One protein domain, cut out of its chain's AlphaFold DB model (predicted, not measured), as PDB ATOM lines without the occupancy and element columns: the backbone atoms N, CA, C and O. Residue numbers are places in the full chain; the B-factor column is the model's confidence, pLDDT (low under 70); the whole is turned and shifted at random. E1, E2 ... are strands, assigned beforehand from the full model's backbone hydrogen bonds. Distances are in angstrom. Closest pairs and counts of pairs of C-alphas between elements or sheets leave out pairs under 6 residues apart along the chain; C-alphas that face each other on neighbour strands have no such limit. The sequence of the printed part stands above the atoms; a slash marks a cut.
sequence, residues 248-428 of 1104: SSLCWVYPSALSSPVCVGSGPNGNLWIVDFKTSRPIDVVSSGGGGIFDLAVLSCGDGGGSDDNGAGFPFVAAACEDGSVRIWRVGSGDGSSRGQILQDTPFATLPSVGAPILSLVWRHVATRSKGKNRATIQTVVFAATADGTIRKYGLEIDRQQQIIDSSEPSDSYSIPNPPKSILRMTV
ATOM      1  N   SER A 248      76.644  70.283  31.348       88.19
ATOM      2  CA  SER A 248      75.615  70.492  30.321       88.19
ATOM      3  C   SER A 248      75.087  71.931  30.334       88.19
ATOM      4  O   SER A 248      74.792  72.494  29.281       88.19
ATOM      5  N   SER A 249      75.015  72.548  31.518       92.94
ATOM      6  CA  SER A 249      74.615  73.945  31.710       92.94
ATOM      7  C   SER A 249      75.406  74.606  32.849       92.94
ATOM      8  O   SER A 249      76.019  73.937  33.685       92.94
ATOM      9  N   LEU A 250      75.440  75.940  32.838       94.19
ATOM     10  CA  LEU A 250      76.217  76.781  33.751       94.19
ATOM     11  C   LEU A 250      75.443  78.057  34.100       94.19
ATOM     12  O   LEU A 250      74.969  78.765  33.206       94.19
ATOM     13  N   CYS A 251      75.435  78.448  35.372       92.88
ATOM     14  CA  CYS A 251      74.907  79.747  35.792       92.88
ATOM     15  C   CYS A 251      75.776  80.432  36.854       92.88
ATOM     16  O   CYS A 251      76.576  79.793  37.538       92.88
ATOM     17  N   TRP A 252      75.591  81.744  37.017       90.12
ATOM     18  CA  TRP A 252      76.181  82.523  38.106       90.12
ATOM     19  C   TRP A 252      75.097  82.941  39.099       90.12
ATOM     20  O   TRP A 252      74.128  83.605  38.730       90.12
ATOM     21  N   VAL A 253      75.273  82.553  40.361       88.00
ATOM     22  CA  VAL A 253      74.379  82.879  41.479       88.00
ATOM     23  C   VAL A 253      75.031  83.958  42.340       88.00
ATOM     24  O   VAL A 253      76.252  83.986  42.491       88.00
ATOM     25  N   TYR A 254      74.217  84.835  42.924       83.88
ATOM     26  CA  TYR A 254      74.647  85.882  43.850       83.88
ATOM     27  C   TYR A 254      74.075  85.564  45.242       83.88
ATOM     28  O   TYR A 254      72.883  85.781  45.460       83.88
ATOM     29  N   PRO A 255      74.874  85.006  46.170       79.81
ATOM     30  CA  PRO A 255      74.399  84.625  47.506       79.81
ATOM     31  C   PRO A 255      73.894  85.799  48.363       79.81
ATOM     32  O   PRO A 255      72.957  85.655  49.148       79.81
ATOM     33  N   SER A 256      74.521  86.964  48.217       74.44
ATOM     34  CA  SER A 256      74.125  88.244  48.805       74.44
ATOM     35  C   SER A 256      74.610  89.406  47.926       74.44
ATOM     36  O   SER A 256      75.469  89.228  47.060       74.44
ATOM     37  N   ALA A 257      74.109  90.620  48.178       67.88
ATOM     38  CA  ALA A 257      74.551  91.835  47.483       67.88
ATOM     39  C   ALA A 257      76.010  92.251  47.787       67.88
ATOM     40  O   ALA A 257      76.541  93.122  47.104       67.88
ATOM     41  N   LEU A 258      76.637  91.662  48.815       67.75
ATOM     42  CA  LEU A 258      78.020  91.942  49.233       67.75
ATOM     43  C   LEU A 258      78.985  90.800  48.867       67.75
ATOM     44  O   LEU A 258      80.181  91.030  48.691       67.75
ATOM     45  N   SER A 259      78.469  89.576  48.721       71.12
ATOM     46  CA  SER A 259      79.237  88.394  48.321       71.12
ATOM     47  C   SER A 259      79.753  88.477  46.878       71.12
ATOM     48  O   SER A 259      79.141  89.104  46.011       71.12
ATOM     49  N   SER A 260      80.848  87.772  46.585       74.62
ATOM     50  CA  SER A 260      81.236  87.514  45.192       74.62
ATOM     51  C   SER A 260      80.287  86.492  44.549       74.62
ATOM     52  O   SER A 260      79.901  85.535  45.219       74.62
ATOM     53  N   PRO A 261      79.940  86.630  43.254       81.25
ATOM     54  CA  PRO A 261      79.101  85.648  42.581       81.25
ATOM     55  C   PRO A 261      79.809  84.295  42.476       81.25
ATOM     56  O   PRO A 261      81.023  84.230  42.257       81.25
ATOM     57  N   VAL A 262      79.015  83.233  42.587       86.31
ATOM     58  CA  VAL A 262      79.425  81.824  42.593       86.31
ATOM     59  C   VAL A 262      78.972  81.172  41.285       86.31
ATOM     60  O   VAL A 262      77.826  81.352  40.875       86.31
ATOM     61  N   CYS A 263      79.852  80.423  40.615       90.38
ATOM     62  CA  CYS A 263      79.493  79.687  39.402       90.38
ATOM     63  C   CYS A 263      79.017  78.278  39.769       90.38
ATOM     64  O   CYS A 263      79.743  77.539  40.432       90.38
ATOM     65  N   VAL A 264      77.810  77.922  39.330       93.06
ATOM     66  CA  VAL A 264      77.224  76.587  39.483       93.06
ATOM     67  C   VAL A 264      77.235  75.902  38.120       93.06
ATOM     68  O   VAL A 264      76.782  76.488  37.134       93.06
ATOM     69  N   GLY A 265      77.747  74.675  38.077       93.62
ATOM     70  CA  GLY A 265      77.626  73.766  36.942       93.62
ATOM     71  C   GLY A 265      76.726  72.580  37.270       93.62
ATOM     72  O   GLY A 265      76.466  72.286  38.437       93.62
ATOM     73  N   SER A 266      76.239  71.917  36.227       93.88
ATOM     74  CA  SER A 266      75.460  70.681  36.331       93.88
ATOM     75  C   SER A 266      75.679  69.791  35.117       93.88
ATOM     76  O   SER A 266      75.889  70.330  34.031       93.88
ATOM     77  N   GLY A 267      75.581  68.469  35.272       89.94
ATOM     78  CA  GLY A 267      75.921  67.501  34.221       89.94
ATOM     79  C   GLY A 267      74.833  66.480  33.861       89.94
ATOM     80  O   GLY A 267      73.789  66.396  34.517       89.94
ATOM     81  N   PRO A 268      75.094  65.652  32.829       85.06
ATOM     82  CA  PRO A 268      74.245  64.513  32.473       85.06
ATOM     83  C   PRO A 268      74.267  63.416  33.552       85.06
ATOM     84  O   PRO A 268      73.290  62.693  33.693       85.06
ATOM     85  N   ASN A 269      75.316  63.361  34.382       86.12
ATOM     86  CA  ASN A 269      75.384  62.554  35.609       86.12
ATOM     87  C   ASN A 269      74.310  62.909  36.668       86.12
ATOM     88  O   ASN A 269      74.224  62.249  37.701       86.12
ATOM     89  N   GLY A 270      73.522  63.969  36.451       89.31
ATOM     90  CA  GLY A 270      72.478  64.422  37.369       89.31
ATOM     91  C   GLY A 270      72.994  65.191  38.583       89.31
ATOM     92  O   GLY A 270      72.211  65.492  39.479       89.31
ATOM     93  N   ASN A 271      74.283  65.530  38.641       91.88
ATOM     94  CA  ASN A 271      74.863  66.291  39.745       91.88
ATOM     95  C   ASN A 271      74.893  67.796  39.443       91.88
ATOM     96  O   ASN A 271      75.007  68.213  38.290       91.88
ATOM     97  N   LEU A 272      74.834  68.604  40.501       92.88
ATOM     98  CA  LEU A 272      75.201  70.017  40.533       92.88
ATOM     99  C   LEU A 272      76.495  70.181  41.334       92.88
ATOM    100  O   LEU A 272      76.760  69.402  42.247       92.88
ATOM    101  N   TRP A 273      77.284  71.206  41.031       92.38
ATOM    102  CA  TRP A 273      78.505  71.533  41.773       92.38
ATOM    103  C   TRP A 273      78.883  73.003  41.622       92.38
ATOM    104  O   TRP A 273      78.466  73.691  40.686       92.38
ATOM    105  N   ILE A 274      79.733  73.486  42.522       89.94
ATOM    106  CA  ILE A 274      80.369  74.796  42.411       89.94
ATOM    107  C   ILE A 274      81.661  74.669  41.596       89.94
ATOM    108  O   ILE A 274      82.507  73.820  41.881       89.94
ATOM    109  N   VAL A 275      81.834  75.526  40.588       87.81
ATOM    110  CA  VAL A 275      83.043  75.575  39.748       87.81
ATOM    111  C   VAL A 275      84.071  76.512  40.391       87.81
ATOM    112  O   VAL A 275      84.005  77.732  40.219       87.81
ATOM    113  N   ASP A 276      85.032  75.957  41.138       81.50
ATOM    114  CA  ASP A 276      86.117  76.742  41.738       81.50
ATOM    115  C   ASP A 276      87.342  76.836  40.815       81.50
ATOM    116  O   ASP A 276      88.146  75.912  40.706       81.50
ATOM    117  N   PHE A 277      87.546  78.008  40.211       78.88
ATOM    118  CA  PHE A 277      88.737  78.306  39.407       78.88
ATOM    119  C   PHE A 277      90.037  78.405  40.226       78.88
ATOM    120  O   PHE A 277      91.114  78.347  39.629       78.88
ATOM    121  N   LYS A 278      89.980  78.544  41.563       72.75
ATOM    122  CA  LYS A 278      91.175  78.626  42.418       72.75
ATOM    123  C   LYS A 278      91.843  77.265  42.584       72.75
ATOM    124  O   LYS A 278      93.003  77.111  42.209       72.75
ATOM    125  N   THR A 279      91.110  76.279  43.100       70.38
ATOM    126  CA  THR A 279      91.577  74.883  43.154       70.38
ATOM    127  C   THR A 279      91.473  74.182  41.798       70.38
ATOM    128  O   THR A 279      92.131  73.164  41.582       70.38
ATOM    129  N   SER A 280      90.713  74.739  40.851       70.12
ATOM    130  CA  SER A 280      90.447  74.172  39.521       70.12
ATOM    131  C   SER A 280      89.753  72.805  39.603       70.12
ATOM    132  O   SER A 280      90.144  71.869  38.907       70.12
ATOM    133  N   ARG A 281      88.767  72.683  40.502       72.56
ATOM    134  CA  ARG A 281      87.964  71.472  40.743       72.56
ATOM    135  C   ARG A 281      86.491  71.832  40.991       72.56
ATOM    136  O   ARG A 281      86.214  72.947  41.442       72.56
ATOM    137  N   PRO A 282      85.557  70.890  40.783       78.88
ATOM    138  CA  PRO A 282      84.256  70.918  41.443       78.88
ATOM    139  C   PRO A 282      84.415  70.922  42.972       78.88
ATOM    140  O   PRO A 282      85.238  70.178  43.511       78.88
ATOM    141  N   ILE A 283      83.611  71.724  43.668       82.06
ATOM    142  CA  ILE A 283      83.389  71.629  45.122       82.06
ATOM    143  C   ILE A 283      81.881  71.595  45.407       82.06
ATOM    144  O   ILE A 283      81.092  72.030  44.570       82.06
ATOM    145  N   ASP A 284      81.490  71.067  46.569       86.56
ATOM    146  CA  ASP A 284      80.091  70.874  46.989       86.56
ATOM    147  C   ASP A 284      79.226  70.214  45.897       86.56
ATOM    148  O   ASP A 284      78.256  70.787  45.398       86.56
ATOM    149  N   VAL A 285      79.633  69.005  45.491       89.25
ATOM    150  CA  VAL A 285      78.915  68.180  44.510       89.25
ATOM    151  C   VAL A 285      77.676  67.569  45.171       89.25
ATOM    152  O   VAL A 285      77.798  66.821  46.141       89.25
ATOM    153  N   VAL A 286      76.492  67.869  44.638       90.94
ATOM    154  CA  VAL A 286      75.183  67.448  45.163       90.94
ATOM    155  C   VAL A 286      74.362  66.819  44.038       90.94
ATOM    156  O   VAL A 286      74.252  67.390  42.955       90.94
ATOM    157  N   SER A 287      73.748  65.658  44.277       92.00
ATOM    158  CA  SER A 287      72.886  65.011  43.278       92.00
ATOM    159  C   SER A 287      71.512  65.684  43.175       92.00
ATOM    160  O   SER A 287      70.916  66.071  44.181       92.00
ATOM    161  N   SER A 288      70.957  65.759  41.962       92.50
ATOM    162  CA  SER A 288      69.579  66.200  41.727       92.50
ATOM    163  C   SER A 288      68.557  65.288  42.403       92.50
ATOM    164  O   SER A 288      67.497  65.756  42.823       92.50
ATOM    165  N   GLY A 289      68.851  63.981  42.466       91.38
ATOM    166  CA  GLY A 289      67.892  62.920  42.776       91.38
ATOM    167  C   GLY A 289      66.752  62.779  41.753       91.38
ATOM    168  O   GLY A 289      65.680  62.297  42.122       91.38
ATOM    169  N   GLY A 290      66.932  63.277  40.522       91.06
ATOM    170  CA  GLY A 290      65.915  63.367  39.460       91.06
ATOM    171  C   GLY A 290      66.432  63.027  38.055       91.06
ATOM    172  O   GLY A 290      65.860  63.490  37.071       91.06
ATOM    173  N   GLY A 291      67.518  62.253  37.961       92.50
ATOM    174  CA  GLY A 291      68.204  61.947  36.700       92.50
ATOM    175  C   GLY A 291      69.068  63.106  36.191       92.50
ATOM    176  O   GLY A 291      69.412  64.017  36.957       92.50
ATOM    177  N   GLY A 292      69.429  63.053  34.908       92.69
ATOM    178  CA  GLY A 292      70.286  64.038  34.251       92.69
ATOM    179  C   GLY A 292      69.733  65.466  34.305       92.69
ATOM    180  O   GLY A 292      68.520  65.685  34.377       92.69
ATOM    181  N   ILE A 293      70.629  66.458  34.272       95.44
ATOM    182  CA  ILE A 293      70.258  67.879  34.247       95.44
ATOM    183  C   ILE A 293      70.542  68.459  32.863       95.44
ATOM    184  O   ILE A 293      71.671  68.400  32.372       95.44
ATOM    185  N   PHE A 294      69.526  69.067  32.254       95.00
ATOM    186  CA  PHE A 294      69.624  69.639  30.905       95.00
ATOM    187  C   PHE A 294      69.810  71.161  30.892       95.00
ATOM    188  O   PHE A 294      70.395  71.693  29.947       95.00
ATOM    189  N   ASP A 295      69.341  71.874  31.922       96.38
ATOM    190  CA  ASP A 295      69.463  73.334  31.992       96.38
ATOM    191  C   ASP A 295      69.412  73.876  33.429       96.38
ATOM    192  O   ASP A 295      68.797  73.267  34.310       96.38
ATOM    193  N   LEU A 296      70.017  75.049  33.645       96.44
ATOM    194  CA  LEU A 296      70.010  75.794  34.907       96.44
ATOM    195  C   LEU A 296      69.478  77.213  34.678       96.44
ATOM    196  O   LEU A 296      69.887  77.884  33.733       96.44
ATOM    197  N   ALA A 297      68.650  77.721  35.591       94.56
ATOM    198  CA  ALA A 297      68.293  79.139  35.623       94.56
ATOM    199  C   ALA A 297      68.307  79.719  37.040       94.56
ATOM    200  O   ALA A 297      68.020  79.044  38.030       94.56
ATOM    201  N   VAL A 298      68.596  81.016  37.120       92.19
ATOM    202  CA  VAL A 298      68.586  81.808  38.356       92.19
ATOM    203  C   VAL A 298      67.384  82.746  38.380       92.19
ATOM    204  O   VAL A 298      66.897  83.179  37.332       92.19
ATOM    205  N   LEU A 299      66.898  83.066  39.580       87.88
ATOM    206  CA  LEU A 299      65.744  83.946  39.761       87.88
ATOM    207  C   LEU A 299      66.075  85.376  39.306       87.88
ATOM    208  O   LEU A 299      66.708  86.147  40.025       87.88
ATOM    209  N   SER A 300      65.616  85.731  38.107       75.94
ATOM    210  CA  SER A 300      65.911  87.024  37.487       75.94
ATOM    211  C   SER A 300      65.039  88.141  38.066       75.94
ATOM    212  O   SER A 300      63.805  88.055  38.026       75.94
ATOM    213  N   CYS A 301      65.670  89.205  38.567       61.62
ATOM    214  CA  CYS A 301      64.999  90.443  38.970       61.62
ATOM    215  C   CYS A 301      64.409  91.168  37.750       61.62
ATOM    216  O   CYS A 301      65.007  91.183  36.675       61.62
ATOM    217  N   GLY A 302      63.238  91.790  37.914       50.22
ATOM    218  CA  GLY A 302      62.687  92.684  36.896       50.22
ATOM    219  C   GLY A 302      63.470  93.997  36.841       50.22
ATOM    220  O   GLY A 302      63.713  94.602  37.880       50.22
ATOM    221  N   ASP A 303      63.826  94.441  35.637       41.28
ATOM    222  CA  ASP A 303      64.642  95.633  35.335       41.28
ATOM    223  C   ASP A 303      63.865  96.959  35.548       41.28
ATOM    224  O   ASP A 303      63.690  97.785  34.648       41.28
ATOM    225  N   GLY A 304      63.286  97.119  36.740       29.91
ATOM    226  CA  GLY A 304      62.461  98.256  37.146       29.91
ATOM    227  C   GLY A 304      63.313  99.450  37.559       29.91
ATOM    228  O   GLY A 304      63.424  99.730  38.743       29.91
ATOM    229  N   GLY A 305      63.919 100.129  36.583       27.48
ATOM    230  CA  GLY A 305      65.007 101.093  36.789       27.48
ATOM    231  C   GLY A 305      64.777 102.211  37.819       27.48
ATOM    232  O   GLY A 305      64.363 103.314  37.457       27.48
ATOM    233  N   GLY A 306      65.167 101.947  39.067       25.05
ATOM    234  CA  GLY A 306      65.675 102.929  40.024       25.05
ATOM    235  C   GLY A 306      67.203 102.838  40.090       25.05
ATOM    236  O   GLY A 306      67.761 101.746  40.024       25.05
ATOM    237  N   SER A 307      67.897 103.971  40.208       29.89
ATOM    238  CA  SER A 307      69.372 104.028  40.270       29.89
ATOM    239  C   SER A 307      69.977 103.517  41.581       29.89
ATOM    240  O   SER A 307      71.196 103.391  41.678       29.89
ATOM    241  N   ASP A 308      69.128 103.246  42.571       27.67
ATOM    242  CA  ASP A 308      69.510 103.105  43.978       27.67
ATOM    243  C   ASP A 308      69.335 101.655  44.482       27.67
ATOM    244  O   ASP A 308      69.685 101.339  45.621       27.67
ATOM    245  N   ASP A 309      68.834 100.751  43.627       32.88
ATOM    246  CA  ASP A 309      68.789  99.312  43.897       32.88
ATOM    247  C   ASP A 309      70.206  98.721  43.811       32.88
ATOM    248  O   ASP A 309      70.671  98.273  42.759       32.88
ATOM    249  N   ASN A 310      70.897  98.678  44.955       32.16
ATOM    250  CA  ASN A 310      72.050  97.799  45.151       32.16
ATOM    251  C   ASN A 310      71.631  96.368  44.785       32.16
ATOM    252  O   ASN A 310      70.801  95.778  45.478       32.16
ATOM    253  N   GLY A 311      72.186  95.842  43.687       39.59
ATOM    254  CA  GLY A 311      71.694  94.665  42.963       39.59
ATOM    255  C   GLY A 311      71.728  93.351  43.747       39.59
ATOM    256  O   GLY A 311      72.554  92.481  43.480       39.59
ATOM    257  N   ALA A 312      70.800  93.192  44.687       49.66
ATOM    258  CA  ALA A 312      70.598  91.992  45.478       49.66
ATOM    259  C   ALA A 312      69.996  90.876  44.614       49.66
ATOM    260  O   ALA A 312      68.781  90.669  44.585       49.66
ATOM    261  N   GLY A 313      70.864  90.157  43.900       65.69
ATOM    262  CA  GLY A 313      70.508  88.875  43.307       65.69
ATOM    263  C   GLY A 313      70.038  87.891  44.382       65.69
ATOM    264  O   GLY A 313      70.412  87.988  45.551       65.69
ATOM    265  N   PHE A 314      69.169  86.961  43.990       80.50
ATOM    266  CA  PHE A 314      68.625  85.975  44.915       80.50
ATOM    267  C   PHE A 314      69.546  84.744  45.019       80.50
ATOM    268  O   PHE A 314      70.070  84.293  43.996       80.50
ATOM    269  N   PRO A 315      69.682  84.135  46.212       89.56
ATOM    270  CA  PRO A 315      70.603  83.026  46.469       89.56
ATOM    271  C   PRO A 315      70.067  81.674  45.966       89.56
ATOM    272  O   PRO A 315      70.162  80.681  46.685       89.56
ATOM    273  N   PHE A 316      69.454  81.616  44.781       91.88
ATOM    274  CA  PHE A 316      68.771  80.419  44.284       91.88
ATOM    275  C   PHE A 316      69.136  80.053  42.844       91.88
ATOM    276  O   PHE A 316      69.156  80.905  41.953       91.88
ATOM    277  N   VAL A 317      69.304  78.749  42.620       95.00
ATOM    278  CA  VAL A 317      69.419  78.108  41.304       95.00
ATOM    279  C   VAL A 317      68.321  77.059  41.154       95.00
ATOM    280  O   VAL A 317      68.018  76.338  42.103       95.00
ATOM    281  N   ALA A 318      67.719  76.981  39.972       96.94
ATOM    282  CA  ALA A 318      66.735  75.977  39.592       96.94
ATOM    283  C   ALA A 318      67.270  75.130  38.427       96.94
ATOM    284  O   ALA A 318      67.799  75.689  37.467       96.94
ATOM    285  N   ALA A 319      67.117  73.806  38.504       97.69
ATOM    286  CA  ALA A 319      67.589  72.842  37.513       97.69
ATOM    287  C   ALA A 319      66.431  72.098  36.835       97.69
ATOM    288  O   ALA A 319      65.471  71.690  37.496       97.69
ATOM    289  N   ALA A 320      66.549  71.899  35.523       97.50
ATOM    290  CA  ALA A 320      65.653  71.092  34.704       97.50
ATOM    291  C   ALA A 320      66.111  69.628  34.713       97.50
ATOM    292  O   ALA A 320      67.182  69.325  34.186       97.50
ATOM    293  N   CYS A 321      65.308  68.749  35.317       97.12
ATOM    294  CA  CYS A 321      65.648  67.342  35.518       97.12
ATOM    295  C   CYS A 321      64.962  66.417  34.494       97.12
ATOM    296  O   CYS A 321      63.892  66.711  33.946       97.12
ATOM    297  N   GLU A 322      65.595  65.271  34.260       96.56
ATOM    298  CA  GLU A 322      65.147  64.199  33.370       96.56
ATOM    299  C   GLU A 322      63.848  63.518  33.824       96.56
ATOM    300  O   GLU A 322      62.985  63.226  32.999       96.56
ATOM    301  N   ASP A 323      63.639  63.381  35.137       96.25
ATOM    302  CA  ASP A 323      62.389  62.895  35.747       96.25
ATOM    303  C   ASP A 323      61.165  63.808  35.510       96.25
ATOM    304  O   ASP A 323      60.064  63.553  36.011       96.25
ATOM    305  N   GLY A 324      61.349  64.906  34.775       96.44
ATOM    306  CA  GLY A 324      60.325  65.884  34.455       96.44
ATOM    307  C   GLY A 324      60.025  66.881  35.572       96.44
ATOM    308  O   GLY A 324      59.025  67.593  35.469       96.44
ATOM    309  N   SER A 325      60.837  66.939  36.633       96.06
ATOM    310  CA  SER A 325      60.734  67.926  37.713       96.06
ATOM    311  C   SER A 325      61.669  69.127  37.509       96.06
ATOM    312  O   SER A 325      62.708  69.046  36.851       96.06
ATOM    313  N   VAL A 326      61.305  70.271  38.101       97.62
ATOM    314  CA  VAL A 326      62.255  71.370  38.346       97.62
ATOM    315  C   VAL A 326      62.606  71.345  39.823       97.62
ATOM    316  O   VAL A 326      61.709  71.410  40.667       97.62
ATOM    317  N   ARG A 327      63.895  71.294  40.146       96.88
ATOM    318  CA  ARG A 327      64.396  71.273  41.528       96.88
ATOM    319  C   ARG A 327      65.199  72.541  41.798       96.88
ATOM    320  O   ARG A 327      65.821  73.074  40.885       96.88
ATOM    321  N   ILE A 328      65.114  73.083  43.010       96.25
ATOM    322  CA  ILE A 328      65.651  74.405  43.358       96.25
ATOM    323  C   ILE A 328      66.521  74.288  44.602       96.25
ATOM    324  O   ILE A 328      66.063  73.760  45.609       96.25
ATOM    325  N   TRP A 329      67.732  74.840  44.557       94.75
ATOM    326  CA  TRP A 329      68.686  74.870  45.669       94.75
ATOM    327  C   TRP A 329      68.983  76.298  46.113       94.75
ATOM    328  O   TRP A 329      68.907  77.238  45.318       94.75
ATOM    329  N   ARG A 330      69.360  76.451  47.388       91.00
ATOM    330  CA  ARG A 330      69.945  77.686  47.919       91.00
ATOM    331  C   ARG A 330      71.474  77.628  47.825       91.00
ATOM    332  O   ARG A 330      72.060  76.580  48.084       91.00
ATOM    333  N   VAL A 331      72.096  78.767  47.525       89.06
ATOM    334  CA  VAL A 331      73.555  78.954  47.466       89.06
ATOM    335  C   VAL A 331      74.019  79.937  48.554       89.06
ATOM    336  O   VAL A 331      73.394  80.979  48.767       89.06
ATOM    337  N   GLY A 332      75.086  79.592  49.277       83.12
ATOM    338  CA  GLY A 332      75.711  80.376  50.349       83.12
ATOM    339  C   GLY A 332      76.883  81.252  49.886       83.12
ATOM    340  O   GLY A 332      77.353  81.134  48.762       83.12
ATOM    341  N   SER A 333      77.354  82.150  50.758       68.56
ATOM    342  CA  SER A 333      78.384  83.163  50.438       68.56
ATOM    343  C   SER A 333      79.813  82.589  50.306       68.56
ATOM    344  O   SER A 333      80.634  83.130  49.567       68.56
ATOM    345  N   GLY A 334      80.108  81.452  50.954       62.72
ATOM    346  CA  GLY A 334      81.398  80.743  50.840       62.72
ATOM    347  C   GLY A 334      82.584  81.415  51.551       62.72
ATOM    348  O   GLY A 334      83.730  80.985  51.412       62.72
ATOM    349  N   ASP A 335      82.310  82.441  52.349       54.66
ATOM    350  CA  ASP A 335      83.216  83.396  52.991       54.66
ATOM    351  C   ASP A 335      83.939  82.865  54.250       54.66
ATOM    352  O   ASP A 335      84.248  83.593  55.188       54.66
ATOM    353  N   GLY A 336      84.289  81.575  54.254       48.22
ATOM    354  CA  GLY A 336      85.389  81.007  55.051       48.22
ATOM    355  C   GLY A 336      85.249  80.944  56.581       48.22
ATOM    356  O   GLY A 336      86.053  80.259  57.207       48.22
ATOM    357  N   SER A 337      84.258  81.601  57.192       40.16
ATOM    358  CA  SER A 337      84.107  81.673  58.658       40.16
ATOM    359  C   SER A 337      83.560  80.384  59.303       40.16
ATOM    360  O   SER A 337      83.674  80.184  60.511       40.16
ATOM    361  N   SER A 338      82.993  79.462  58.516       37.75
ATOM    362  CA  SER A 338      82.498  78.169  59.011       37.75
ATOM    363  C   SER A 338      82.674  77.041  57.988       37.75
ATOM    364  O   SER A 338      82.839  77.288  56.796       37.75
ATOM    365  N   ARG A 339      82.605  75.785  58.453       42.81
ATOM    366  CA  ARG A 339      82.608  74.559  57.624       42.81
ATOM    367  C   ARG A 339      81.259  74.300  56.915       42.81
ATOM    368  O   ARG A 339      80.884  73.149  56.719       42.81
ATOM    369  N   GLY A 340      80.493  75.344  56.602       56.19
ATOM    370  CA  GLY A 340      79.227  75.214  55.877       56.19
ATOM    371  C   GLY A 340      79.454  74.988  54.381       56.19
ATOM    372  O   GLY A 340      80.321  75.631  53.792       56.19
ATOM    373  N   GLN A 341      78.660  74.106  53.775       68.12
ATOM    374  CA  GLN A 341      78.600  73.952  52.320       68.12
ATOM    375  C   GLN A 341      78.066  75.236  51.666       68.12
ATOM    376  O   GLN A 341      77.196  75.920  52.214       68.12
ATOM    377  N   ILE A 342      78.556  75.538  50.467       82.44
ATOM    378  CA  ILE A 342      78.053  76.600  49.594       82.44
ATOM    379  C   ILE A 342      76.750  76.152  48.927       82.44
ATOM    380  O   ILE A 342      75.809  76.939  48.856       82.44
ATOM    381  N   LEU A 343      76.670  74.900  48.468       85.50
ATOM    382  CA  LEU A 343      75.455  74.293  47.917       85.50
ATOM    383  C   LEU A 343      74.841  73.333  48.947       85.50
ATOM    384  O   LEU A 343      75.553  72.528  49.532       85.50
ATOM    385  N   GLN A 344      73.533  73.422  49.196       83.69
ATOM    386  CA  GLN A 344      72.869  72.562  50.188       83.69
ATOM    387  C   GLN A 344      72.656  71.135  49.655       83.69
ATOM    388  O   GLN A 344      72.155  70.985  48.543       83.69
ATOM    389  N   ASP A 345      72.910  70.103  50.470       82.56
ATOM    390  CA  ASP A 345      72.683  68.681  50.119       82.56
ATOM    391  C   ASP A 345      71.268  68.359  49.600       82.56
ATOM    392  O   ASP A 345      71.068  67.396  48.865       82.56
ATOM    393  N   THR A 346      70.259  69.132  50.013       88.06
ATOM    394  CA  THR A 346      68.848  68.882  49.685       88.06
ATOM    395  C   THR A 346      68.226  70.065  48.940       88.06
ATOM    396  O   THR A 346      68.527  71.221  49.258       88.06
ATOM    397  N   PRO A 347      67.342  69.816  47.953       92.56
ATOM    398  CA  PRO A 347      66.655  70.885  47.245       92.56
ATOM    399  C   PRO A 347      65.695  71.629  48.182       92.56
ATOM    400  O   PRO A 347      64.812  71.041  48.806       92.56
ATOM    401  N   PHE A 348      65.824  72.955  48.211       93.38
ATOM    402  CA  PHE A 348      64.917  73.888  48.876       93.38
ATOM    403  C   PHE A 348      63.476  73.794  48.342       93.38
ATOM    404  O   PHE A 348      62.526  73.967  49.103       93.38
ATOM    405  N   ALA A 349      63.301  73.510  47.045       94.12
ATOM    406  CA  ALA A 349      61.994  73.269  46.432       94.12
ATOM    407  C   ALA A 349      62.054  72.179  45.355       94.12
ATOM    408  O   ALA A 349      63.055  72.038  44.658       94.12
ATOM    409  N   THR A 350      60.940  71.480  45.140       95.75
ATOM    410  CA  THR A 350      60.699  70.662  43.939       95.75
ATOM    411  C   THR A 350      59.334  71.028  43.363       95.75
ATOM    412  O   THR A 350      58.341  71.069  44.091       95.75
ATOM    413  N   LEU A 351      59.280  71.342  42.067       95.19
ATOM    414  CA  LEU A 351      58.035  71.598  41.342       95.19
ATOM    415  C   LEU A 351      57.419  70.266  40.869       95.19
ATOM    416  O   LEU A 351      58.170  69.346  40.540       95.19
ATOM    417  N   PRO A 352      56.077  70.146  40.787       90.25
ATOM    418  CA  PRO A 352      55.419  68.917  40.337       90.25
ATOM    419  C   PRO A 352      55.908  68.445  38.961       90.25
ATOM    420  O   PRO A 352      55.880  69.231  38.007       90.25
ATOM    421  N   SER A 353      56.312  67.171  38.864       93.06
ATOM    422  CA  SER A 353      56.802  66.582  37.610       93.06
ATOM    423  C   SER A 353      55.734  66.578  36.510       93.06
ATOM    424  O   SER A 353      54.532  66.470  36.766       93.06
ATOM    425  N   VAL A 354      56.196  66.707  35.267       91.81
ATOM    426  CA  VAL A 354      55.385  66.692  34.042       91.81
ATOM    427  C   VAL A 354      55.287  65.311  33.384       91.81
ATOM    428  O   VAL A 354      54.494  65.164  32.455       91.81
ATOM    429  N   GLY A 355      56.083  64.330  33.834       90.88
ATOM    430  CA  GLY A 355      56.174  62.985  33.245       90.88
ATOM    431  C   GLY A 355      57.023  62.868  31.968       90.88
ATOM    432  O   GLY A 355      56.907  61.871  31.264       90.88
ATOM    433  N   ALA A 356      57.837  63.875  31.642       94.69
ATOM    434  CA  ALA A 356      58.773  63.876  30.511       94.69
ATOM    435  C   ALA A 356      59.941  64.845  30.791       94.69
ATOM    436  O   ALA A 356      59.691  65.869  31.432       94.69
ATOM    437  N   PRO A 357      61.168  64.604  30.287       97.00
ATOM    438  CA  PRO A 357      62.330  65.452  30.563       97.00
ATOM    439  C   PRO A 357      62.090  66.943  30.319       97.00
ATOM    440  O   PRO A 357      61.516  67.337  29.294       97.00
ATOM    441  N   ILE A 358      62.560  67.780  31.248       97.75
ATOM    442  CA  ILE A 358      62.611  69.234  31.063       97.75
ATOM    443  C   ILE A 358      63.928  69.569  30.361       97.75
ATOM    444  O   ILE A 358      64.991  69.185  30.830       97.75
ATOM    445  N   LEU A 359      63.856  70.283  29.238       97.00
ATOM    446  CA  LEU A 359      64.997  70.550  28.354       97.00
ATOM    447  C   LEU A 359      65.553  71.973  28.501       97.00
ATOM    448  O   LEU A 359      66.718  72.210  28.203       97.00
ATOM    449  N   SER A 360      64.729  72.927  28.948       97.50
ATOM    450  CA  SER A 360      65.158  74.293  29.271       97.50
ATOM    451  C   SER A 360      64.174  74.975  30.220       97.50
ATOM    452  O   SER A 360      62.975  74.675  30.194       97.50
ATOM    453  N   LEU A 361      64.653  75.901  31.057       96.19
ATOM    454  CA  LEU A 361      63.799  76.669  31.967       96.19
ATOM    455  C   LEU A 361      64.176  78.154  32.045       96.19
ATOM    456  O   LEU A 361      65.316  78.542  31.825       96.19
ATOM    457  N   VAL A 362      63.207  78.989  32.420       96.31
ATOM    458  CA  VAL A 362      63.414  80.414  32.721       96.31
ATOM    459  C   VAL A 362      62.627  80.803  33.971       96.31
ATOM    460  O   VAL A 362      61.442  80.483  34.096       96.31
ATOM    461  N   TRP A 363      63.277  81.497  34.909       94.25
ATOM    462  CA  TRP A 363      62.710  81.836  36.219       94.25
ATOM    463  C   TRP A 363      62.782  83.342  36.476       94.25
ATOM    464  O   TRP A 363      63.855  83.947  36.433       94.25
ATOM    465  N   ARG A 364      61.629  83.963  36.741       90.88
ATOM    466  CA  ARG A 364      61.513  85.417  36.887       90.88
ATOM    467  C   ARG A 364      60.769  85.811  38.156       90.88
ATOM    468  O   ARG A 364      59.756  85.210  38.530       90.88
ATOM    469  N   HIS A 365      61.251  86.879  38.775       90.50
ATOM    470  CA  HIS A 365      60.538  87.640  39.790       90.50
ATOM    471  C   HIS A 365      59.245  88.246  39.211       90.50
ATOM    472  O   HIS A 365      59.165  88.563  38.021       90.50
ATOM    473  N   VAL A 366      58.205  88.365  40.037       88.81
ATOM    474  CA  VAL A 366      56.926  88.995  39.659       88.81
ATOM    475  C   VAL A 366      56.572  90.135  40.608       88.81
ATOM    476  O   VAL A 366      56.189  91.208  40.152       88.81
ATOM    477  N   ALA A 367      56.684  89.916  41.920       88.00
ATOM    478  CA  ALA A 367      56.427  90.938  42.931       88.00
ATOM    479  C   ALA A 367      57.093  90.582  44.265       88.00
ATOM    480  O   ALA A 367      57.243  89.407  44.592       88.00
ATOM    481  N   THR A 368      57.401  91.589  45.084       87.25
ATOM    482  CA  THR A 368      57.740  91.405  46.503       87.25
ATOM    483  C   THR A 368      56.674  92.090  47.355       87.25
ATOM    484  O   THR A 368      56.421  93.279  47.188       87.25
ATOM    485  N   ARG A 369      56.039  91.357  48.275       88.25
ATOM    486  CA  ARG A 369      55.036  91.884  49.216       88.25
ATOM    487  C   ARG A 369      55.627  91.933  50.620       88.25
ATOM    488  O   ARG A 369      55.996  90.888  51.146       88.25
ATOM    489  N   SER A 370      55.703  93.102  51.256       86.62
ATOM    490  CA  SER A 370      56.119  93.173  52.666       86.62
ATOM    491  C   SER A 370      55.095  92.484  53.582       86.62
ATOM    492  O   SER A 370      53.887  92.644  53.419       86.62
ATOM    493  N   LYS A 371      55.606  91.743  54.568       82.88
ATOM    494  CA  LYS A 371      54.892  91.138  55.705       82.88
ATOM    495  C   LYS A 371      55.367  91.770  57.032       82.88
ATOM    496  O   LYS A 371      55.431  91.101  58.061       82.88
ATOM    497  N   GLY A 372      55.742  93.053  57.004       83.19
ATOM    498  CA  GLY A 372      56.327  93.797  58.129       83.19
ATOM    499  C   GLY A 372      57.795  94.177  57.901       83.19
ATOM    500  O   GLY A 372      58.358  93.892  56.846       83.19
ATOM    501  N   LYS A 373      58.425  94.824  58.896       76.62
ATOM    502  CA  LYS A 373      59.763  95.447  58.761       76.62
ATOM    503  C   LYS A 373      60.855  94.502  58.230       76.62
ATOM    504  O   LYS A 373      61.622  94.909  57.372       76.62
ATOM    505  N   ASN A 374      60.883  93.254  58.707       82.31
ATOM    506  CA  ASN A 374      61.950  92.281  58.417       82.31
ATOM    507  C   ASN A 374      61.455  91.057  57.615       82.31
ATOM    508  O   ASN A 374      62.147  90.040  57.562       82.31
ATOM    509  N   ARG A 375      60.240  91.095  57.050       87.50
ATOM    510  CA  ARG A 375      59.618  89.951  56.357       87.50
ATOM    511  C   ARG A 375      59.025  90.363  55.016       87.50
ATOM    512  O   ARG A 375      58.368  91.399  54.928       87.50
ATOM    513  N   ALA A 376      59.177  89.523  53.996       90.00
ATOM    514  CA  ALA A 376      58.548  89.727  52.694       90.00
ATOM    515  C   ALA A 376      58.250  88.405  51.973       90.00
ATOM    516  O   ALA A 376      59.019  87.459  52.085       90.00
ATOM    517  N   THR A 377      57.173  88.358  51.189       92.50
ATOM    518  CA  THR A 377      56.886  87.271  50.242       92.50
ATOM    519  C   THR A 377      57.345  87.671  48.852       92.50
ATOM    520  O   THR A 377      56.850  88.649  48.289       92.50
ATOM    521  N   ILE A 378      58.256  86.895  48.287       91.50
ATOM    522  CA  ILE A 378      58.719  86.997  46.910       91.50
ATOM    523  C   ILE A 378      57.815  86.089  46.068       91.50
ATOM    524  O   ILE A 378      57.775  84.878  46.276       91.50
ATOM    525  N   GLN A 379      57.061  86.667  45.137       92.38
ATOM    526  CA  GLN A 379      56.241  85.933  44.174       92.38
ATOM    527  C   GLN A 379      57.032  85.771  42.872       92.38
ATOM    528  O   GLN A 379      57.549  86.750  42.328       92.38
ATOM    529  N   THR A 380      57.132  84.537  42.378       94.00
ATOM    530  CA  THR A 380      57.956  84.172  41.217       94.00
ATOM    531  C   THR A 380      57.199  83.256  40.260       94.00
ATOM    532  O   THR A 380      56.253  82.568  40.657       94.00
ATOM    533  N   VAL A 381      57.623  83.236  38.995       95.00
ATOM    534  CA  VAL A 381      57.104  82.318  37.973       95.00
ATOM    535  C   VAL A 381      58.253  81.620  37.255       95.00
ATOM    536  O   VAL A 381      59.172  82.277  36.763       95.00
ATOM    537  N   VAL A 382      58.168  80.291  37.172       96.94
ATOM    538  CA  VAL A 382      59.032  79.437  36.344       96.94
ATOM    539  C   VAL A 382      58.264  79.052  35.084       96.94
ATOM    540  O   VAL A 382      57.111  78.626  35.178       96.94
ATOM    541  N   PHE A 383      58.900  79.152  33.919       97.75
ATOM    542  CA  PHE A 383      58.472  78.437  32.718       97.75
ATOM    543  C   PHE A 383      59.464  77.312  32.428       97.75
ATOM    544  O   PHE A 383      60.671  77.541  32.458       97.75
ATOM    545  N   ALA A 384      58.952  76.119  32.144       98.00
ATOM    546  CA  ALA A 384      59.736  74.924  31.854       98.00
ATOM    547  C   ALA A 384      59.298  74.318  30.514       98.00
ATOM    548  O   ALA A 384      58.108  74.061  30.320       98.00
ATOM    549  N   ALA A 385      60.246  74.116  29.599       97.56
ATOM    550  CA  ALA A 385      60.052  73.485  28.297       97.56
ATOM    551  C   ALA A 385      60.403  72.000  28.354       97.56
ATOM    552  O   ALA A 385      61.381  71.618  28.993       97.56
ATOM    553  N   THR A 386      59.614  71.168  27.683       94.88
ATOM    554  CA  THR A 386      59.615  69.716  27.894       94.88
ATOM    555  C   THR A 386      59.774  68.924  26.596       94.88
ATOM    556  O   THR A 386      59.436  69.385  25.500       94.88
ATOM    557  N   ALA A 387      60.234  67.678  26.721       94.75
ATOM    558  CA  ALA A 387      60.320  66.733  25.610       94.75
ATOM    559  C   ALA A 387      58.945  66.313  25.036       94.75
ATOM    560  O   ALA A 387      58.870  65.969  23.857       94.75
ATOM    561  N   ASP A 388      57.841  66.416  25.802       93.69
ATOM    562  CA  ASP A 388      56.466  66.193  25.289       93.69
ATOM    563  C   ASP A 388      55.964  67.325  24.364       93.69
ATOM    564  O   ASP A 388      54.830  67.278  23.888       93.69
ATOM    565  N   GLY A 389      56.793  68.340  24.092       93.12
ATOM    566  CA  GLY A 389      56.441  69.482  23.250       93.12
ATOM    567  C   GLY A 389      55.515  70.478  23.936       93.12
ATOM    568  O   GLY A 389      54.690  71.120  23.283       93.12
ATOM    569  N   THR A 390      55.631  70.620  25.258       95.94
ATOM    570  CA  THR A 390      54.848  71.594  26.021       95.94
ATOM    571  C   THR A 390      55.724  72.587  26.774       95.94
ATOM    572  O   THR A 390      56.941  72.445  26.887       95.94
ATOM    573  N   ILE A 391      55.103  73.676  27.221       97.69
ATOM    574  CA  ILE A 391      55.747  74.672  28.077       97.69
ATOM    575  C   ILE A 391      54.822  74.890  29.273       97.69
ATOM    576  O   ILE A 391      53.669  75.308  29.117       97.69
ATOM    577  N   ARG A 392      55.304  74.557  30.470       97.00
ATOM    578  CA  ARG A 392      54.544  74.618  31.724       97.00
ATOM    579  C   ARG A 392      54.909  75.884  32.497       97.00
ATOM    580  O   ARG A 392      56.088  76.149  32.706       97.00
ATOM    581  N   LYS A 393      53.908  76.651  32.933       96.69
ATOM    582  CA  LYS A 393      54.058  77.817  33.823       96.69
ATOM    583  C   LYS A 393      53.748  77.388  35.254       96.69
ATOM    584  O   LYS A 393      52.641  76.912  35.511       96.69
ATOM    585  N   TYR A 394      54.671  77.612  36.181       97.00
ATOM    586  CA  TYR A 394      54.490  77.370  37.612       97.00
ATOM    587  C   TYR A 394      54.586  78.678  38.397       97.00
ATOM    588  O   TYR A 394      55.438  79.514  38.105       97.00
ATOM    589  N   GLY A 395      53.744  78.836  39.416       95.12
ATOM    590  CA  GLY A 395      53.865  79.882  40.430       95.12
ATOM    591  C   GLY A 395      54.517  79.339  41.696       95.12
ATOM    592  O   GLY A 395      54.074  78.316  42.228       95.12
ATOM    593  N   LEU A 396      55.533  80.044  42.191       94.81
ATOM    594  CA  LEU A 396      56.231  79.742  43.439       94.81
ATOM    595  C   LEU A 396      56.332  81.012  44.290       94.81
ATOM    596  O   LEU A 396      56.790  82.056  43.820       94.81
ATOM    597  N   GLU A 397      55.919  80.901  45.549       95.00
ATOM    598  CA  GLU A 397      56.084  81.937  46.566       95.00
ATOM    599  C   GLU A 397      57.215  81.542  47.517       95.00
ATOM    600  O   GLU A 397      57.319  80.378  47.904       95.00
ATOM    601  N   ILE A 398      58.044  82.509  47.904       93.69
ATOM    602  CA  ILE A 398      59.144  82.327  48.855       93.69
ATOM    603  C   ILE A 398      59.032  83.425  49.914       93.69
ATOM    604  O   ILE A 398      59.134  84.609  49.596       93.69
ATOM    605  N   ASP A 399      58.826  83.056  51.174       92.81
ATOM    606  CA  ASP A 399      58.910  83.990  52.296       92.81
ATOM    607  C   ASP A 399      60.382  84.182  52.685       92.81
ATOM    608  O   ASP A 399      61.094  83.217  52.951       92.81
ATOM    609  N   ARG A 400      60.829  85.438  52.731       89.38
ATOM    610  CA  ARG A 400      62.136  85.877  53.230       89.38
ATOM    611  C   ARG A 400      61.967  86.540  54.594       89.38
ATOM    612  O   ARG A 400      61.101  87.405  54.757       89.38
ATOM    613  N   GLN A 401      62.823  86.190  55.548       87.50
ATOM    614  CA  GLN A 401      62.927  86.842  56.851       87.50
ATOM    615  C   GLN A 401      64.384  87.206  57.156       87.50
ATOM    616  O   GLN A 401      65.224  86.317  57.323       87.50
ATOM    617  N   GLN A 402      64.638  88.506  57.311       78.88
ATOM    618  CA  GLN A 402      65.934  89.061  57.701       78.88
ATOM    619  C   GLN A 402      66.171  88.864  59.199       78.88
ATOM    620  O   GLN A 402      65.394  89.361  60.025       78.88
ATOM    621  N   GLN A 403      67.253  88.171  59.553       70.38
ATOM    622  CA  GLN A 403      67.739  88.110  60.927       70.38
ATOM    623  C   GLN A 403      68.652  89.309  61.196       70.38
ATOM    624  O   GLN A 403      69.594  89.566  60.450       70.38
ATOM    625  N   ILE A 404      68.354  90.047  62.267       62.03
ATOM    626  CA  ILE A 404      69.288  91.010  62.852       62.03
ATOM    627  C   ILE A 404      70.040  90.242  63.936       62.03
ATOM    628  O   ILE A 404      69.423  89.744  64.876       62.03
ATOM    629  N   ILE A 405      71.350  90.127  63.764       56.97
ATOM    630  CA  ILE A 405      72.292  89.535  64.713       56.97
ATOM    631  C   ILE A 405      73.364  90.605  64.941       56.97
ATOM    632  O   ILE A 405      73.705  91.317  63.999       56.97
ATOM    633  N   ASP A 406      73.920  90.723  66.147       51.47
ATOM    634  CA  ASP A 406      74.981  91.706  66.445       51.47
ATOM    635  C   ASP A 406      76.345  91.369  65.785       51.47
ATOM    636  O   ASP A 406      77.335  92.076  65.969       51.47
ATOM    637  N   SER A 407      76.407  90.297  64.985       48.09
ATOM    638  CA  SER A 407      77.497  89.990  64.052       48.09
ATOM    639  C   SER A 407      77.301  90.712  62.715       48.09
ATOM    640  O   SER A 407      76.188  90.785  62.209       48.09
ATOM    641  N   SER A 408      78.389  91.167  62.093       52.00
ATOM    642  CA  SER A 408      78.410  92.196  61.038       52.00
ATOM    643  C   SER A 408      77.729  91.903  59.685       52.00
ATOM    644  O   SER A 408      77.801  92.767  58.814       52.00
ATOM    645  N   GLU A 409      77.056  90.765  59.485       51.44
ATOM    646  CA  GLU A 409      76.251  90.500  58.280       51.44
ATOM    647  C   GLU A 409      74.815  90.035  58.610       51.44
ATOM    648  O   GLU A 409      74.633  89.119  59.418       51.44
ATOM    649  N   PRO A 410      73.775  90.615  57.972       52.97
ATOM    650  CA  PRO A 410      72.390  90.189  58.154       52.97
ATOM    651  C   PRO A 410      72.096  88.914  57.353       52.97
ATOM    652  O   PRO A 410      72.059  88.931  56.120       52.97
ATOM    653  N   SER A 411      71.821  87.802  58.037       66.38
ATOM    654  CA  SER A 411      71.469  86.547  57.369       66.38
ATOM    655  C   SER A 411      69.971  86.479  57.037       66.38
ATOM    656  O   SER A 411      69.092  86.582  57.896       66.38
ATOM    657  N   ASP A 412      69.651  86.284  55.755       76.94
ATOM    658  CA  ASP A 412      68.289  85.958  55.334       76.94
ATOM    659  C   ASP A 412      67.985  84.472  55.589       76.94
ATOM    660  O   ASP A 412      68.712  83.570  55.152       76.94
ATOM    661  N   SER A 413      66.847  84.212  56.227       85.50
ATOM    662  CA  SER A 413      66.182  82.906  56.213       85.50
ATOM    663  C   SER A 413      65.066  82.898  55.167       85.50
ATOM    664  O   SER A 413      64.428  83.923  54.923       85.50
ATOM    665  N   TYR A 414      64.848  81.744  54.534       89.62
ATOM    666  CA  TYR A 414      63.880  81.567  53.453       89.62
ATOM    667  C   TYR A 414      63.000  80.344  53.721       89.62
ATOM    668  O   TYR A 414      63.482  79.347  54.257       89.62
ATOM    669  N   SER A 415      61.727  80.403  53.333       92.69
ATOM    670  CA  SER A 415      60.790  79.277  53.406       92.69
ATOM    671  C   SER A 415      59.735  79.341  52.296       92.69
ATOM    672  O   SER A 415      59.569  80.363  51.632       92.69
ATOM    673  N   ILE A 416      59.018  78.236  52.085       93.38
ATOM    674  CA  ILE A 416      57.948  78.124  51.089       93.38
ATOM    675  C   ILE A 416      56.603  78.126  51.835       93.38
ATOM    676  O   ILE A 416      56.277  77.132  52.484       93.38
ATOM    677  N   PRO A 417      55.813  79.219  51.795       92.25
ATOM    678  CA  PRO A 417      54.565  79.328  52.556       92.25
ATOM    679  C   PRO A 417      53.387  78.571  51.918       92.25
ATOM    680  O   PRO A 417      52.383  78.339  52.583       92.25
ATOM    681  N   ASN A 418      53.484  78.221  50.633       91.25
ATOM    682  CA  ASN A 418      52.450  77.543  49.853       91.25
ATOM    683  C   ASN A 418      53.108  76.549  48.881       91.25
ATOM    684  O   ASN A 418      54.102  76.922  48.256       91.25
ATOM    685  N   PRO A 419      52.558  75.334  48.676       90.38
ATOM    686  CA  PRO A 419      53.102  74.395  47.696       90.38
ATOM    687  C   PRO A 419      53.086  75.002  46.277       90.38
ATOM    688  O   PRO A 419      52.166  75.771  45.963       90.38
ATOM    689  N   PRO A 420      54.063  74.672  45.407       92.50
ATOM    690  CA  PRO A 420      54.154  75.270  44.078       92.50
ATOM    691  C   PRO A 420      52.958  74.894  43.199       92.50
ATOM    692  O   PRO A 420      52.498  73.752  43.201       92.50
ATOM    693  N   LYS A 421      52.452  75.855  42.422       91.06
ATOM    694  CA  LYS A 421      51.197  75.710  41.667       91.06
ATOM    695  C   LYS A 421      51.474  75.654  40.171       91.06
ATOM    696  O   LYS A 421      52.032  76.600  39.626       91.06
ATOM    697  N   SER A 422      51.038  74.593  39.495       92.75
ATOM    698  CA  SER A 422      50.934  74.590  38.029       92.75
ATOM    699  C   SER A 422      49.823  75.558  37.606       92.75
ATOM    700  O   SER A 422      48.701  75.451  38.095       92.75
ATOM    701  N   ILE A 423      50.136  76.510  36.724       94.00
ATOM    702  CA  ILE A 423      49.226  77.584  36.287       94.00
ATOM    703  C   ILE A 423      48.690  77.322  34.875       94.00
ATOM    704  O   ILE A 423      47.510  77.536  34.616       94.00
ATOM    705  N   LEU A 424      49.556  76.907  33.945       94.25
ATOM    706  CA  LEU A 424      49.256  76.892  32.508       94.25
ATOM    707  C   LEU A 424      50.130  75.862  31.769       94.25
ATOM    708  O   LEU A 424      51.310  75.705  32.085       94.25
ATOM    709  N   ARG A 425      49.554  75.218  30.746       95.19
ATOM    710  CA  ARG A 425      50.237  74.371  29.753       95.19
ATOM    711  C   ARG A 425      50.048  74.984  28.365       95.19
ATOM    712  O   ARG A 425      48.933  75.001  27.853       95.19
ATOM    713  N   MET A 426      51.130  75.455  27.756       96.25
ATOM    714  CA  MET A 426      51.199  75.766  26.322       96.25
ATOM    715  C   MET A 426      51.648  74.503  25.574       96.25
ATOM    716  O   MET A 426      52.407  73.716  26.136       96.25
ATOM    717  N   THR A 427      51.185  74.282  24.342       94.88
ATOM    718  CA  THR A 427      51.473  73.060  23.560       94.88
ATOM    719  C   THR A 427      51.942  73.433  22.160       94.88
ATOM    720  O   THR A 427      51.270  74.203  21.479       94.88
ATOM    721  N   VAL A 428      53.084  72.894  21.739       93.06
ATOM    722  CA  VAL A 428      53.681  73.111  20.417       93.06
ATOM    723  C   VAL A 428      53.123  72.086  19.424       93.06
ATOM    724  O   VAL A 428      52.893  70.930  19.768       93.06
TER     725      VAL A 428
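AT A GLANCE: This is residues 248 to 428 of the 1104 residues of an uncharacterized protein of Pseudo-nitzschia multistriata (UniProt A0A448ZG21). Three twisted antiparallel sheets make up the domain: E5 to E8 sits in the middle, between the strongly twisted sheet E1 to E4 and the longer, strongly twisted sheet E9 to E13. The first two sheets are only partly face to face, with E1 close to E5 and E4 far from E8; E5 and E6 come close to E9 of the third sheet, whose strands E9, E10 and E11 are the longest of the domain, and residues 303 to 309 stick out as a loop. The printed part has 181 residues with thirteen named strands, E1 to E13 in chain order, and no named helix; its class is all strand. The first two sheets run E1 E2 E3 E4 and E5 E6 E7 E8, and the third is branched at E11. The whole is compact, with a radius of gyration of the C-alphas of 16.5 A and spans of 51 by 40 by 29 A.

IN THESE COORDINATES: E1 is residues 249 to 253, beginning at C-alpha 249 at (74.615, 73.945, 31.710). E2 is residues 262 to 266, E3 is 271 to 276, and E4 is 281 to 287, 16.6 A long. E5 is residues 293 to 298, E6 is 316 to 321, 16.1 A long, E7 is 326 to 330, and E8 is 349 to 351. E9, residues 358 to 370, begins at C-alpha 358 at (62.611, 69.234, 31.063) and is 32.9 A long. E10, residues 375 to 386, is 34.9 A long, and E11, residues 390 to 402, is 37.8 A long. E12 is residues 412 to 415. E13, residues 421 to 427, is 18.3 A long and ends at C-alpha 427 at (51.473, 73.060, 23.560).

HOW THE PARTS SIT: E1 E2 E3 E4 form a meander, each strand the antiparallel neighbour of the one before, with edge strands E1 and E4. N 251 and O 264 are 3.0 A apart in the hairpin of E1 and E2, N 265 and O 273 are 2.9 A apart between E2 and E3, and N 272 and O 286 are 2.8 A apart between E3 and E4. E5 E6 E7 E8 form a second meander, with N 297 and O 318 at 2.9 A, N 319 and O 327 at 2.8 A, and N 328 and O 349 at 2.8 A. These two sheets form a sandwich, two sheets face to face, their best planes 22 degrees apart; the closest C-alphas of E1 and E5 are those of Ser 249 and Asp 295, 5.2 A apart. E4 and E8 are apart. The closest C-alphas of E5 and E9 are those of Asp 295 and Ser 360, 5.2 A apart. E9 E10 E11 E12 form a third meander, with N 362 and O 383 at 2.9 A, N 380 and O 396 at 2.9 A, and N 401 and O 413 at 2.8 A. E10 lies on one side of E11, and E12 and E13 on the other side. This pairing is staggered: E13 pairs with residues 390 to 395 of E11, with N 393 and O 424 at 2.9 A, and E12 with residues 399 to 402.

THE WHOLE: The two C-alphas farthest apart are those of Asp 406 and Val 428, at 54.0 A. The printed part has no cut. The links E5 to E6, 17 residues, and E7 to E8, 18 residues, are long. Residues 303 to 309 stand free. The mean pLDDT of the printed part is 82.9; residues 257 to 258, 301 to 313, 333 to 341 and 404 to 411 are under 70.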